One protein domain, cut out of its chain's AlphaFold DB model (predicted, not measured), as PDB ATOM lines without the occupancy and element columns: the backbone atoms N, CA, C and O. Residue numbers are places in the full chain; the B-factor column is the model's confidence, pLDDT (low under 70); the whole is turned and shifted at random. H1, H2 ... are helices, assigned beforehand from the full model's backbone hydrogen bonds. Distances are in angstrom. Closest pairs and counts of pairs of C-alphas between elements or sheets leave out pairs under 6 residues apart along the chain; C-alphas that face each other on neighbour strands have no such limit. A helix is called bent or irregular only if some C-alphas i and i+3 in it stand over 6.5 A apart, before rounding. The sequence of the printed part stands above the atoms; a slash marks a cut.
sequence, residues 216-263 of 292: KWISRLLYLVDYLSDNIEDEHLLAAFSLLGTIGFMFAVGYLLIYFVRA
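Overview. This is residues 216 to 263 of the 292 residues of the protein "dnaJ homolog subfamily C member 16" of Drosophila takahashii (UniProt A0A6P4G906). Two helices make a flat, open V with unequal arms: the long helix H2 is one arm, the shorter H1 is the other, and residues 232 to 234 form the corner between them. The arms do not fold back on each other, and the space between them is empty. The printed part has 48 residues, with two named helices in the order H1, H2 and no named strand; the class is all helix. The whole is extended, with a radius of gyration of the C-alphas of 16.8 A, and the C-alphas span 47 by 29 by 6 A.

Arrangement. H2, residues 235 to 263, is the longest helix. H1, residues 216 to 231, comes before it along the chain, and the two are joined by a tight link of 3 residues. H1 and H2 are apart, with no C-alpha of the one within 8 A of the other. Residues 216 to 228, which belong to H1, and residues 238 to 263, which belong to H2, stand free, as do residues 230 to 236. Of the O i to N i+4 pairs, 24 of 25 in H2 and 11 of 12 in H1 are within hydrogen-bond range.

Along the chain. H2 measures 42.6 A from C-alpha 235 at (52.543, -1.276, -28.373) to C-alpha 263 at (32.902, 32.998, -44.438). It is neither bent nor irregular, but only just: C-alphas 235 and 238 are 6.2 A apart. H1 measures 22.7 A from C-alpha 216 at (25.439, -9.456, -37.728) to C-alpha 231 at (47.275, -11.585, -31.879). Along H1 x rises from its first C-alpha to its last, while along H2 x falls and y rises.

Size, cuts and confidence. The two C-alphas farthest apart are those of Asn 231 and Ala 263, at 48.5 A. The C-alphas of Lys 216 and Ala 263, the first and last printed residues, are 43.6 A apart. The printed part has no cut. Its mean pLDDT is 81.7, and residues 230 to 238 are under 70.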
ATOM      1  N   LYS A 216      24.519  -8.482 -37.116       73.56
ATOM      2  CA  LYS A 216      25.439  -9.456 -37.728       73.56
ATOM      3  C   LYS A 216      26.771  -8.822 -38.131       73.56
ATOM      4  O   LYS A 216      27.810  -9.455 -37.972       73.56
ATOM      5  N   TRP A 217      26.758  -7.587 -38.633       80.44
ATOM      6  CA  TRP A 217      27.992  -6.849 -38.927       80.44
ATOM      7  C   TRP A 217      28.727  -6.424 -37.656       80.44
ATOM      8  O   TRP A 217      29.934  -6.604 -37.589       80.44
ATOM      9  N   ILE A 218      28.014  -5.945 -36.635       81.06
ATOM     10  CA  ILE A 218      28.597  -5.538 -35.349       81.06
ATOM     11  C   ILE A 218      29.221  -6.734 -34.638       81.06
ATOM     12  O   ILE A 218      30.354  -6.639 -34.195       81.06
ATOM     13  N   SER A 219      28.530  -7.875 -34.574       80.06
ATOM     14  CA  SER A 219      29.112  -9.081 -33.972       80.06
ATOM     15  C   SER A 219      30.362  -9.537 -34.723       80.06
ATOM     16  O   SER A 219      31.373  -9.799 -34.086       80.06
ATOM     17  N   ARG A 220      30.352  -9.551 -36.064       82.62
ATOM     18  CA  ARG A 220      31.559  -9.843 -36.859       82.62
ATOM     19  C   ARG A 220      32.686  -8.838 -36.631       82.62
ATOM     20  O   ARG A 220      33.837  -9.248 -36.593       82.62
ATOM     21  N   LEU A 221      32.364  -7.552 -36.493       84.62
ATOM     22  CA  LEU A 221      33.349  -6.509 -36.218       84.62
ATOM     23  C   LEU A 221      33.958  -6.689 -34.825       84.62
ATOM     24  O   LEU A 221      35.170  -6.635 -34.704       84.62
ATOM     25  N   LEU A 222      33.140  -6.964 -33.807       83.88
ATOM     26  CA  LEU A 222      33.607  -7.240 -32.448       83.88
ATOM     27  C   LEU A 222      34.501  -8.486 -32.408       83.88
ATOM     28  O   LEU A 222      35.602  -8.406 -31.891       83.88
ATOM     29  N   TYR A 223      34.111  -9.580 -33.071       84.00
ATOM     30  CA  TYR A 223      34.966 -10.770 -33.181       84.00
ATOM     31  C   TYR A 223      36.290 -10.502 -33.907       84.00
ATOM     32  O   TYR A 223      37.305 -11.096 -33.560       84.00
ATOM     33  N   LEU A 224      36.297  -9.634 -34.924       83.00
ATOM     34  CA  LEU A 224      37.532  -9.227 -35.597       83.00
ATOM     35  C   LEU A 224      38.403  -8.349 -34.700       83.00
ATOM     36  O   LEU A 224      39.617  -8.500 -34.727       83.00
ATOM     37  N   VAL A 225      37.803  -7.453 -33.916       81.25
ATOM     38  CA  VAL A 225      38.528  -6.629 -32.941       81.25
ATOM     39  C   VAL A 225      39.149  -7.512 -31.864       81.25
ATOM     40  O   VAL A 225      40.342  -7.381 -31.628       81.25
ATOM     41  N   ASP A 226      38.394  -8.455 -31.300       77.12
ATOM     42  CA  ASP A 226      38.896  -9.385 -30.282       77.12
ATOM     43  C   ASP A 226      40.030 -10.263 -30.847       77.12
ATOM     44  O   ASP A 226      41.095 -10.378 -30.250       77.12
ATOM     45  N   TYR A 227      39.868 -10.799 -32.065       78.19
ATOM     46  CA  TYR A 227      40.902 -11.606 -32.728       78.19
ATOM     47  C   TYR A 227      42.181 -10.821 -33.060       78.19
ATOM     48  O   TYR A 227      43.280 -11.383 -33.044       78.19
ATOM     49  N   LEU A 228      42.047  -9.543 -33.422       74.69
ATOM     50  CA  LEU A 228      43.191  -8.672 -33.690       74.69
ATOM     51  C   LEU A 228      43.858  -8.212 -32.394       74.69
ATOM     52  O   LEU A 228      45.079  -8.120 -32.367       74.69
ATOM     53  N   SER A 229      43.079  -7.979 -31.336       72.00
ATOM     54  CA  SER A 229      43.589  -7.635 -30.008       72.00
ATOM     55  C   SER A 229      44.415  -8.773 -29.409       72.00
ATOM     56  O   SER A 229      45.453  -8.514 -28.815       72.00
ATOM     57  N   ASP A 230      44.000 -10.028 -29.596       69.00
ATOM     58  CA  ASP A 230      44.699 -11.181 -29.013       69.00
ATOM     59  C   ASP A 230      45.991 -11.569 -29.761       69.00
ATOM     60  O   ASP A 230      46.847 -12.252 -29.200       69.00
ATOM     61  N   ASN A 231      46.150 -11.167 -31.028       66.25
ATOM     62  CA  ASN A 231      47.275 -11.585 -31.879       66.25
ATOM     63  C   ASN A 231      48.303 -10.481 -32.171       66.25
ATOM     64  O   ASN A 231      49.293 -10.753 -32.855       66.25
ATOM     65  N   ILE A 232      48.072  -9.241 -31.734       63.81
ATOM     66  CA  ILE A 232      48.911  -8.094 -32.097       63.81
ATOM     67  C   ILE A 232      49.317  -7.357 -30.824       63.81
ATOM     68  O   ILE A 232      48.477  -6.833 -30.107       63.81
ATOM     69  N   GLU A 233      50.624  -7.320 -30.571       62.81
ATOM     70  CA  GLU A 233      51.263  -6.668 -29.425       62.81
ATOM     71  C   GLU A 233      50.783  -5.205 -29.271       62.81
ATOM     72  O   GLU A 233      50.879  -4.399 -30.206       62.81
ATOM     73  N   ASP A 234      50.258  -4.874 -28.083       62.44
ATOM     74  CA  ASP A 234      49.543  -3.624 -27.751       62.44
ATOM     75  C   ASP A 234      50.323  -2.331 -28.072       62.44
ATOM     76  O   ASP A 234      49.743  -1.252 -28.242       62.44
ATOM     77  N   GLU A 235      51.648  -2.423 -28.196       62.97
ATOM     78  CA  GLU A 235      52.543  -1.276 -28.373       62.97
ATOM     79  C   GLU A 235      52.399  -0.596 -29.747       62.97
ATOM     80  O   GLU A 235      52.594   0.617 -29.873       62.97
ATOM     81  N   HIS A 236      51.989  -1.330 -30.788       65.12
ATOM     82  CA  HIS A 236      51.889  -0.780 -32.148       65.12
ATOM     83  C   HIS A 236      50.526  -0.157 -32.474       65.12
ATOM     84  O   HIS A 236      50.437   0.717 -33.345       65.12
ATOM     85  N   LEU A 237      49.466  -0.543 -31.762       67.44
ATOM     86  CA  LEU A 237      48.111  -0.041 -32.007       67.44
ATOM     87  C   LEU A 237      47.947   1.407 -31.542       67.44
ATOM     88  O   LEU A 237      47.421   2.235 -32.289       67.44
ATOM     89  N   LEU A 238      48.451   1.747 -30.353       67.25
ATOM     90  CA  LEU A 238      48.375   3.114 -29.827       67.25
ATOM     91  C   LEU A 238      49.129   4.112 -30.716       67.25
ATOM     92  O   LEU A 238      48.628   5.206 -30.983       67.25
ATOM     93  N   ALA A 239      50.291   3.715 -31.238       74.62
ATOM     94  CA  ALA A 239      51.072   4.529 -32.165       74.62
ATOM     95  C   ALA A 239      50.358   4.712 -33.518       74.62
ATOM     96  O   ALA A 239      50.288   5.831 -34.031       74.62
ATOM     97  N   ALA A 240      49.770   3.647 -34.075       76.88
ATOM     98  CA  ALA A 240      49.034   3.714 -35.337       76.88
ATOM     99  C   ALA A 240      47.753   4.562 -35.228       76.88
ATOM    100  O   ALA A 240      47.488   5.392 -36.102       76.88
ATOM    101  N   PHE A 241      46.990   4.416 -34.139       82.38
ATOM    102  CA  PHE A 241      45.810   5.246 -33.877       82.38
ATOM    103  C   PHE A 241      46.173   6.707 -33.615       82.38
ATOM    104  O   PHE A 241      45.466   7.597 -34.086       82.38
ATOM    105  N   SER A 242      47.284   6.969 -32.924       82.69
ATOM    106  CA  SER A 242      47.800   8.327 -32.741       82.69
ATOM    107  C   SER A 242      48.158   8.967 -34.085       82.69
ATOM    108  O   SER A 242      47.716  10.080 -34.381       82.69
ATOM    109  N   LEU A 243      48.859   8.238 -34.957       88.00
ATOM    110  CA  LEU A 243      49.264   8.732 -36.271       88.00
ATOM    111  C   LEU A 243      48.053   9.004 -37.179       88.00
ATOM    112  O   LEU A 243      47.935  10.093 -37.742       88.00
ATOM    113  N   LEU A 244      47.091   8.082 -37.243       87.50
ATOM    114  CA  LEU A 244      45.820   8.296 -37.950       87.50
ATOM    115  C   LEU A 244      45.012   9.463 -37.363       87.50
ATOM    116  O   LEU A 244      44.450  10.262 -38.114       87.50
ATOM    117  N   GLY A 245      44.999   9.599 -36.036       89.81
ATOM    118  CA  GLY A 245      44.355  10.707 -35.336       89.81
ATOM    119  C   GLY A 245      44.962  12.061 -35.702       89.81
ATOM    120  O   GLY A 245      44.223  13.005 -35.977       89.81
ATOM    121  N   THR A 246      46.292  12.155 -35.790       91.56
ATOM    122  CA  THR A 246      46.969  13.398 -36.204       91.56
ATOM    123  C   THR A 246      46.671  13.770 -37.653       91.56
ATOM    124  O   THR A 246      46.374  14.931 -37.927       91.56
ATOM    125  N   ILE A 247      46.656  12.797 -38.570       93.06
ATOM    126  CA  ILE A 247      46.288  13.023 -39.974       93.06
ATOM    127  C   ILE A 247      44.840  13.531 -40.063       93.06
ATOM    128  O   ILE A 247      44.573  14.532 -40.729       93.06
ATOM    129  N   GLY A 248      43.912  12.901 -39.338       92.12
ATOM    130  CA  GLY A 248      42.517  13.342 -39.269       92.12
ATOM    131  C   GLY A 248      42.362  14.752 -38.689       92.12
ATOM    132  O   GLY A 248      41.610  15.565 -39.229       92.12
ATOM    133  N   PHE A 249      43.116  15.077 -37.638       93.69
ATOM    134  CA  PHE A 249      43.127  16.408 -37.035       93.69
ATOM    135  C   PHE A 249      43.649  17.477 -38.005       93.69
ATOM    136  O   PHE A 249      43.044  18.544 -38.115       93.69
ATOM    137  N   MET A 250      44.708  17.183 -38.769       93.00
ATOM    138  CA  MET A 250      45.214  18.093 -39.804       93.00
ATOM    139  C   MET A 250      44.149  18.397 -40.863       93.00
ATOM    140  O   MET A 250      43.951  19.561 -41.217       93.00
ATOM    141  N   PHE A 251      43.410  17.383 -41.324       93.94
ATOM    142  CA  PHE A 251      42.306  17.594 -42.264       93.94
ATOM    143  C   PHE A 251      41.153  18.397 -41.650       93.94
ATOM    144  O   PHE A 251      40.607  19.276 -42.316       93.94
ATOM    145  N   ALA A 252      40.801  18.146 -40.387       91.44
ATOM    146  CA  ALA A 252      39.737  18.874 -39.696       91.44
ATOM    147  C   ALA A 252      40.074  20.363 -39.510       91.44
ATOM    148  O   ALA A 252      39.244  21.227 -39.795       91.44
ATOM    149  N   VAL A 253      41.306  20.670 -39.090       93.88
ATOM    150  CA  VAL A 253      41.789  22.052 -38.954       93.88
ATOM    151  C   VAL A 253      41.862  22.733 -40.319       93.88
ATOM    152  O   VAL A 253      41.378  23.852 -40.462       93.88
ATOM    153  N   GLY A 254      42.387  22.053 -41.344       92.19
ATOM    154  CA  GLY A 254      42.415  22.581 -42.710       92.19
ATOM    155  C   GLY A 254      41.018  22.901 -43.246       92.19
ATOM    156  O   GLY A 254      40.805  23.965 -43.825       92.19
ATOM    157  N   TYR A 255      40.039  22.030 -42.989       93.62
ATOM    158  CA  TYR A 255      38.649  22.261 -43.375       93.62
ATOM    159  C   TYR A 255      38.021  23.449 -42.629       93.62
ATOM    160  O   TYR A 255      37.355  24.275 -43.253       93.62
ATOM    161  N   LEU A 256      38.271  23.584 -41.320       92.62
ATOM    162  CA  LEU A 256      37.812  24.734 -40.529       92.62
ATOM    163  C   LEU A 256      38.414  26.055 -41.017       92.62
ATOM    164  O   LEU A 256      37.698  27.049 -41.112       92.62
ATOM    165  N   LEU A 257      39.702  26.068 -41.363       88.94
ATOM    166  CA  LEU A 257      40.358  27.256 -41.908       88.94
ATOM    167  C   LEU A 257      39.772  27.645 -43.270       88.94
ATOM    168  O   LEU A 257      39.447  28.810 -43.479       88.94
ATOM    169  N   ILE A 258      39.553  26.680 -44.171       89.94
ATOM    170  CA  ILE A 258      38.892  26.932 -45.463       89.94
ATOM    171  C   ILE A 258      37.468  27.467 -45.256       89.94
ATOM    172  O   ILE A 258      37.027  28.351 -45.993       89.94
ATOM    173  N   TYR A 259      36.749  26.956 -44.256       90.81
ATOM    174  CA  TYR A 259      35.411  27.430 -43.911       90.81
ATOM    175  C   TYR A 259      35.423  28.877 -43.397       90.81
ATOM    176  O   TYR A 259      34.634  29.687 -43.882       90.81
ATOM    177  N   PHE A 260      36.335  29.232 -42.484       88.81
ATOM    178  CA  PHE A 260      36.459  30.606 -41.986       88.81
ATOM    179  C   PHE A 260      36.888  31.593 -43.071       88.81
ATOM    180  O   PHE A 260      36.300  32.663 -43.161       88.81
ATOM    181  N   VAL A 261      37.834  31.218 -43.935       88.38
ATOM    182  CA  VAL A 261      38.262  32.068 -45.058       88.38
ATOM    183  C   VAL A 261      37.102  32.330 -46.016       88.38
ATOM    184  O   VAL A 261      36.879  33.469 -46.411       88.38
ATOM    185  N   ARG A 262      36.304  31.306 -46.350       85.12
ATOM    186  CA  ARG A 262      35.106  31.504 -47.183       85.12
ATOM    187  C   ARG A 262      34.057  32.374 -46.499       85.12
ATOM    188  O   ARG A 262      33.482  33.238 -47.152       85.12
ATOM    189  N   ALA A 263      33.831  32.175 -45.202       82.19
ATOM    190  CA  ALA A 263      32.902  32.998 -44.438       82.19
ATOM    191  C   ALA A 263      33.360  34.467 -44.379       82.19
ATOM    192  O   ALA A 263      32.537  35.374 -44.481       82.19
TER     193      ALA A 263